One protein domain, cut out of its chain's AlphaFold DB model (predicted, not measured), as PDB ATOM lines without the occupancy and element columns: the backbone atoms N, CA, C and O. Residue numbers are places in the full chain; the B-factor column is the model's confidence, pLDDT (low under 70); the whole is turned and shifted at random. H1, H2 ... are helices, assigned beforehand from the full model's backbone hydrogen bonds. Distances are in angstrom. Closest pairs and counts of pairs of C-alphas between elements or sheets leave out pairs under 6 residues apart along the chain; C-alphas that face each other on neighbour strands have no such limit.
ATOM      1  N   LYS A   2     180.855  49.954  80.648       93.25
ATOM      2  CA  LYS A   2     179.973  51.114  80.909       93.25
ATOM      3  C   LYS A   2     180.536  52.109  81.936       93.25
ATOM      4  O   LYS A   2     180.449  53.304  81.695       93.25
ATOM      5  N   GLU A   3     181.198  51.649  82.999       92.88
ATOM      6  CA  GLU A   3     181.892  52.537  83.954       92.88
ATOM      7  C   GLU A   3     182.970  53.419  83.305       92.88
ATOM      8  O   GLU A   3     183.079  54.595  83.638       92.88
ATOM      9  N   ILE A   4     183.728  52.878  82.344       93.81
ATOM     10  CA  ILE A   4     184.753  53.627  81.602       93.81
ATOM     11  C   ILE A   4     184.084  54.715  80.754       93.81
ATOM     12  O   ILE A   4     184.534  55.854  80.752       93.81
ATOM     13  N   LEU A   5     182.978  54.392  80.077       93.69
ATOM     14  CA  LEU A   5     182.245  55.371  79.267       93.69
ATOM     15  C   LEU A   5     181.603  56.468  80.127       93.69
ATOM     16  O   LEU A   5     181.661  57.634  79.761       93.69
ATOM     17  N   ILE A   6     181.070  56.113  81.301       92.69
ATOM     18  CA  ILE A   6     180.568  57.080  82.290       92.69
ATOM     19  C   ILE A   6     181.681  58.038  82.724       92.69
ATOM     20  O   ILE A   6     181.442  59.238  82.820       92.69
ATOM     21  N   ASN A   7     182.891  57.523  82.955       93.06
ATOM     22  CA  ASN A   7     184.041  58.349  83.305       93.06
ATOM     23  C   ASN A   7     184.381  59.340  82.174       93.06
ATOM     24  O   ASN A   7     184.557  60.528  82.433       93.06
ATOM     25  N   ILE A   8     184.369  58.892  80.913       92.69
ATOM     26  CA  ILE A   8     184.570  59.776  79.755       92.69
ATOM     27  C   ILE A   8     183.497  60.871  79.712       92.69
ATOM     28  O   ILE A   8     183.840  62.045  79.596       92.69
ATOM     29  N   GLU A   9     182.215  60.519  79.847       92.31
ATOM     30  CA  GLU A   9     181.104  61.483  79.845       92.31
ATOM     31  C   GLU A   9     181.229  62.548  80.947       92.31
ATOM     32  O   GLU A   9     180.815  63.692  80.750       92.31
ATOM     33  N   GLU A  10     181.770  62.178  82.111       89.88
ATOM     34  CA  GLU A  10     181.882  63.055  83.279       89.88
ATOM     35  C   GLU A  10     183.112  63.960  83.258       89.88
ATOM     36  O   GLU A  10     182.988  65.139  83.600       89.88
ATOM     37  N   TYR A  11     184.272  63.416  82.880       90.81
ATOM     38  CA  TYR A  11     185.567  64.066  83.092       90.81
ATOM     39  C   TYR A  11     186.226  64.571  81.809       90.81
ATOM     40  O   TYR A  11     187.041  65.491  81.878       90.81
ATOM     41  N   HIS A  12     185.885  64.027  80.635       92.56
ATOM     42  CA  HIS A  12     186.394  64.588  79.387       92.56
ATOM     43  C   HIS A  12     185.743  65.965  79.140       92.56
ATOM     44  O   HIS A  12     184.519  66.072  79.258       92.56
ATOM     45  N   PRO A  13     186.489  67.012  78.726       92.25
ATOM     46  CA  PRO A  13     185.922  68.351  78.505       92.25
ATOM     47  C   PRO A  13     184.744  68.383  77.522       92.25
ATOM     48  O   PRO A  13     183.828  69.191  77.653       92.25
ATOM     49  N   LEU A  14     184.755  67.465  76.551       93.38
ATOM     50  CA  LEU A  14     183.671  67.251  75.588       93.38
ATOM     51  C   LEU A  14     182.796  66.028  75.909       93.38
ATOM     52  O   LEU A  14     181.854  65.746  75.181       93.38
ATOM     53  N   GLY A  15     183.064  65.287  76.985       92.44
ATOM     54  CA  GLY A  15     182.349  64.046  77.312       92.44
ATOM     55  C   GLY A  15     180.838  64.245  77.421       92.44
ATOM     56  O   GLY A  15     180.050  63.432  76.946       92.44
ATOM     57  N   ARG A  16     180.417  65.399  77.942       90.44
ATOM     58  CA  ARG A  16     178.997  65.724  78.088       90.44
ATOM     59  C   ARG A  16     178.287  66.111  76.789       90.44
ATOM     60  O   ARG A  16     177.088  66.374  76.863       90.44
ATOM     61  N   ILE A  17     178.938  66.128  75.625       91.94
ATOM     62  CA  ILE A  17     178.252  66.333  74.331       91.94
ATOM     63  C   ILE A  17     178.041  65.025  73.558       91.94
ATOM     64  O   ILE A  17     177.286  65.012  72.593       91.94
ATOM     65  N   VAL A  18     178.682  63.931  73.978       88.81
ATOM     66  CA  VAL A  18     178.560  62.610  73.340       88.81
ATOM     67  C   VAL A  18     177.655  61.700  74.156       88.81
ATOM     68  O   VAL A  18     177.559  61.860  75.369       88.81
ATOM     69  N   ASP A  19     176.964  60.768  73.509       85.50
ATOM     70  CA  ASP A  19     176.139  59.761  74.181       85.50
ATOM     71  C   ASP A  19     176.773  58.384  73.982       85.50
ATOM     72  O   ASP A  19     176.953  57.943  72.844       85.50
ATOM     73  N   LEU A  20     177.217  57.760  75.078       89.75
ATOM     74  CA  LEU A  20     178.034  56.547  75.038       89.75
ATOM     75  C   LEU A  20     177.284  55.359  75.657       89.75
ATOM     76  O   LEU A  20     177.395  55.042  76.852       89.75
ATOM     77  N   ASP A  21     176.528  54.666  74.810       90.06
ATOM     78  CA  ASP A  21     175.718  53.516  75.199       90.06
ATOM     79  C   ASP A  21     176.475  52.185  75.176       90.06
ATOM     80  O   ASP A  21     177.341  51.932  74.340       90.06
ATOM     81  N   VAL A  22     176.105  51.295  76.103       92.19
ATOM     82  CA  VAL A  22     176.600  49.914  76.154       92.19
ATOM     83  C   VAL A  22     175.414  48.974  76.116       92.19
ATOM     84  O   VAL A  22     174.547  49.039  76.986       92.19
ATOM     85  N   TYR A  23     175.413  48.064  75.148       93.19
ATOM     86  CA  TYR A  23     174.407  47.018  75.023       93.19
ATOM     87  C   TYR A  23     174.995  45.667  75.422       93.19
ATOM     88  O   TYR A  23     176.100  45.297  75.026       93.19
ATOM     89  N   SER A  24     174.239  44.931  76.226       90.75
ATOM     90  CA  SER A  24     174.475  43.532  76.573       90.75
ATOM     91  C   SER A  24     173.494  42.628  75.820       90.75
ATOM     92  O   SER A  24     172.571  43.109  75.160       90.75
ATOM     93  N   LYS A  25     173.631  41.304  75.972       91.25
ATOM     94  CA  LYS A  25     172.666  40.334  75.417       91.25
ATOM     95  C   LYS A  25     171.237  40.529  75.944       91.25
ATOM     96  O   LYS A  25     170.298  40.074  75.304       91.25
ATOM     97  N   THR A  26     171.079  41.179  77.096       89.88
ATOM     98  CA  THR A  26     169.791  41.408  77.764       89.88
ATOM     99  C   THR A  26     169.290  42.849  77.623       89.88
ATOM    100  O   THR A  26     168.260  43.178  78.203       89.88
ATOM    101  N   GLY A  27     169.986  43.713  76.869       91.88
ATOM    102  CA  GLY A  27     169.605  45.115  76.647       91.88
ATOM    103  C   GLY A  27     170.672  46.133  77.065       91.88
ATOM    104  O   GLY A  27     171.817  45.771  77.352       91.88
ATOM    105  N   SER A  28     170.303  47.416  77.064       92.81
ATOM    106  CA  SER A  28     171.180  48.539  77.424       92.81
ATOM    107  C   SER A  28     171.557  48.525  78.906       92.81
ATOM    108  O   SER A  28     170.681  48.372  79.754       92.81
ATOM    109  N   ILE A  29     172.830  48.765  79.217       92.88
ATOM    110  CA  ILE A  29     173.317  48.972  80.584       92.88
ATOM    111  C   ILE A  29     173.285  50.473  80.883       92.88
ATOM    112  O   ILE A  29     174.030  51.263  80.293       92.88
ATOM    113  N   SER A  30     172.417  50.869  81.807       91.19
ATOM    114  CA  SER A  30     172.236  52.249  82.243       91.19
ATOM    115  C   SER A  30     173.227  52.647  83.345       91.19
ATOM    116  O   SER A  30     173.974  51.837  83.892       91.19
ATOM    117  N   ARG A  31     173.236  53.939  83.691       91.06
ATOM    118  CA  ARG A  31     174.011  54.472  84.826       91.06
ATOM    119  C   ARG A  31     173.474  53.954  86.168       91.06
ATOM    120  O   ARG A  31     174.254  53.678  87.074       91.06
ATOM    121  N   LEU A  32     172.155  53.765  86.263       91.38
ATOM    122  CA  LEU A  32     171.483  53.284  87.472       91.38
ATOM    123  C   LEU A  32     171.789  51.814  87.764       91.38
ATOM    124  O   LEU A  32     171.939  51.463  88.930       91.38
ATOM    125  N   ASP A  33     171.971  50.988  86.727       91.50
ATOM    126  CA  ASP A  33     172.365  49.575  86.881       91.50
ATOM    127  C   ASP A  33     173.731  49.420  87.576       91.50
ATOM    128  O   ASP A  33     174.050  48.363  88.109       91.50
ATOM    129  N   LEU A  34     174.531  50.492  87.588       91.75
ATOM    130  CA  LEU A  34     175.837  50.582  88.245       91.75
ATOM    131  C   LEU A  34     175.810  51.447  89.519       91.75
ATOM    132  O   LEU A  34     176.863  51.834  90.026       91.75
ATOM    133  N   GLY A  35     174.625  51.825  90.008       92.31
ATOM    134  CA  GLY A  35     174.473  52.692  91.181       92.31
ATOM    135  C   GLY A  35     175.000  54.120  90.986       92.31
ATOM    136  O   GLY A  35     175.355  54.776  91.963       92.31
ATOM    137  N   LYS A  36     175.097  54.609  89.741       90.75
ATOM    138  CA  LYS A  36     175.562  55.969  89.419       90.75
ATOM    139  C   LYS A  36     174.393  56.931  89.220       90.75
ATOM    140  O   LYS A  36     173.316  56.545  88.770       90.75
ATOM    141  N   GLU A  37     174.637  58.210  89.496       90.06
ATOM    142  CA  GLU A  37     173.659  59.276  89.274       90.06
ATOM    143  C   GLU A  37     173.365  59.505  87.784       90.06
ATOM    144  O   GLU A  37     174.158  59.170  86.890       90.06
ATOM    145  N   PHE A  38     172.214  60.128  87.513       89.50
ATOM    146  CA  PHE A  38     171.852  60.574  86.174       89.50
ATOM    147  C   PHE A  38     172.858  61.587  85.625       89.50
ATOM    148  O   PHE A  38     173.444  62.388  86.350       89.50
ATOM    149  N   ARG A  39     172.993  61.597  84.299       89.56
ATOM    150  CA  ARG A  39     173.794  62.593  83.592       89.56
ATOM    151  C   ARG A  39     173.249  64.005  83.827       89.56
ATOM    152  O   ARG A  39     172.039  64.238  83.731       89.56
ATOM    153  N   LYS A  40     174.163  64.942  84.069       91.25
ATOM    154  CA  LYS A  40     173.872  66.370  84.227       91.25
ATOM    155  C   LYS A  40     173.706  67.068  82.875       91.25
ATOM    156  O   LYS A  40     174.356  66.716  81.891       91.25
ATOM    157  N   CYS A  41     172.816  68.051  82.828       91.94
ATOM    158  CA  CYS A  41     172.563  68.903  81.677       91.94
ATOM    159  C   CYS A  41     173.797  69.765  81.386       91.94
ATOM    160  O   CYS A  41     174.378  70.340  82.301       91.94
ATOM    161  N   ILE A  42     174.165  69.908  80.110       92.69
ATOM    162  CA  ILE A  42     175.326  70.721  79.711       92.69
ATOM    163  C   ILE A  42     175.141  72.222  79.950       92.69
ATOM    164  O   ILE A  42     176.125  72.957  79.927       92.69
ATOM    165  N   ILE A  43     173.898  72.675  80.149       94.12
ATOM    166  CA  ILE A  43     173.560  74.088  80.337       94.12
ATOM    167  C   ILE A  43     173.418  74.434  81.821       94.12
ATOM    168  O   ILE A  43     174.057  75.374  82.279       94.12
ATOM    169  N   CYS A  44     172.584  73.696  82.564       94.06
ATOM    170  CA  CYS A  44     172.196  74.068  83.932       94.06
ATOM    171  C   CYS A  44     172.577  73.052  85.019       94.06
ATOM    172  O   CYS A  44     172.102  73.181  86.143       94.06
ATOM    173  N   ASP A  45     173.361  72.019  84.689       91.81
ATOM    174  CA  ASP A  45     173.807  70.941  85.595       91.81
ATOM    175  C   ASP A  45     172.699  70.108  86.285       91.81
ATOM    176  O   ASP A  45     172.991  69.154  87.007       91.81
ATOM    177  N   ASP A  46     171.430  70.406  86.010       93.88
ATOM    178  CA  ASP A  46     170.248  69.647  86.430       93.88
ATOM    179  C   ASP A  46     170.168  68.291  85.695       93.88
ATOM    180  O   ASP A  46     170.960  68.010  84.797       93.88
ATOM    181  N   ILE A  47     169.205  67.421  86.009       92.31
ATOM    182  CA  ILE A  47     169.112  66.108  85.338       92.31
ATOM    183  C   ILE A  47     168.835  66.294  83.832       92.31
ATOM    184  O   ILE A  47     167.775  66.797  83.443       92.31
ATOM    185  N   ALA A  48     169.748  65.826  82.971       90.25
ATOM    186  CA  ALA A  48     169.678  66.020  81.518       90.25
ATOM    187  C   ALA A  48     168.369  65.481  80.920       90.25
ATOM    188  O   ALA A  48     167.691  66.181  80.171       90.25
ATOM    189  N   HIS A  49     167.954  64.278  81.333       89.06
ATOM    190  CA  HIS A  49     166.701  63.657  80.890       89.06
ATOM    191  C   HIS A  49     165.462  64.518  81.211       89.06
ATOM    192  O   HIS A  49     164.545  64.619  80.395       89.06
ATOM    193  N   LYS A  50     165.437  65.191  82.373       93.06
ATOM    194  CA  LYS A  50     164.340  66.106  82.732       93.06
ATOM    195  C   LYS A  50     164.342  67.343  81.840       93.06
ATOM    196  O   LYS A  50     163.278  67.745  81.375       93.06
ATOM    197  N   CYS A  51     165.515  67.917  81.573       93.19
ATOM    198  CA  CYS A  51     165.655  69.097  80.720       93.19
ATOM    199  C   CYS A  51     165.207  68.820  79.277       93.19
ATOM    200  O   CYS A  51     164.467  69.620  78.710       93.19
ATOM    201  N   ILE A  52     165.582  67.660  78.723       90.12
ATOM    202  CA  ILE A  52     165.181  67.224  77.375       90.12
ATOM    203  C   ILE A  52     163.662  67.027  77.309       90.12
ATOM    204  O   ILE A  52     163.000  67.597  76.444       90.12
ATOM    205  N   ARG A  53     163.082  66.275  78.257       92.69
ATOM    206  CA  ARG A  53     161.638  65.983  78.271       92.69
ATOM    207  C   ARG A  53     160.777  67.237  78.437       92.69
ATOM    208  O   ARG A  53     159.708  67.320  77.845       92.69
ATOM    209  N   SER A  54     161.228  68.189  79.250       94.50
ATOM    210  CA  SER A  54     160.516  69.450  79.495       94.50
ATOM    211  C   SER A  54     160.816  70.540  78.465       94.50
ATOM    212  O   SER A  54     160.209  71.603  78.548       94.50
ATOM    213  N   ARG A  55     161.736  70.299  77.513       91.88
ATOM    214  CA  ARG A  55     162.275  71.329  76.605       91.88
ATOM    215  C   ARG A  55     162.697  72.594  77.363       91.88
ATOM    216  O   ARG A  55     162.408  73.708  76.943       91.88
ATOM    217  N   LYS A  56     163.373  72.406  78.504       96.12
ATOM    218  CA  LYS A  56     163.809  73.491  79.405       96.12
ATOM    219  C   LYS A  56     164.717  74.510  78.705       96.12
ATOM    220  O   LYS A  56     164.734  75.667  79.105       96.12
ATOM    221  N   HIS A  57     165.452  74.066  77.688       96.38
ATOM    222  CA  HIS A  57     166.411  74.857  76.924       96.38
ATOM    223  C   HIS A  57     166.052  74.862  75.444       96.38
ATOM    224  O   HIS A  57     165.562  73.858  74.916       96.38
ATOM    225  N   SER A  58     166.321  75.982  74.776       95.62
ATOM    226  CA  SER A  58     166.121  76.092  73.330       95.62
ATOM    227  C   SER A  58     167.221  75.359  72.557       95.62
ATOM    228  O   SER A  58     168.332  75.174  73.051       95.62
TER     229      SER A  58
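Overview. This is residues 2 to 58 of the 335 residues of an uncharacterized protein of Acholeplasmataceae bacterium (UniProt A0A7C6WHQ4). There is little regular structure here: two short helices, H1 and H2, are set apart, and a long looping chain joins them. From H1's far end this chain folds back past H1, turns round near Lys 25 and returns to H2. The printed part has 57 residues, of which 17 are in H1 and then H2; the class is all helix, with no named strand. It is only just compact, close to loose, with a radius of gyration of the C-alphas of 12.0 A, and only just elongated, spanning 36 by 24 by 18 A.

Along the chain. Find C-alpha 2 at (179.973, 51.114, 80.909); from there H1, residues 2 to 11, runs 14.3 A to C-alpha 11. Go on to H2, residues 48 to 54, which ends at C-alpha 54, (160.516, 69.450, 79.495).

Arrangement. H1 and H2 are apart, with no C-alpha of the one within 8 A of the other. In both, every O i to N i+4 pair is within hydrogen-bond range. Look between them for residues 23 to 24, paired antiparallel with residues 27 to 28.

Size, cuts and confidence. The C-alphas farthest apart, Lys 25 and Ser 58, are 36.4 A apart. The link is long, 36 residues; the printed part has no cut, and no printed residue is under 70 in pLDDT.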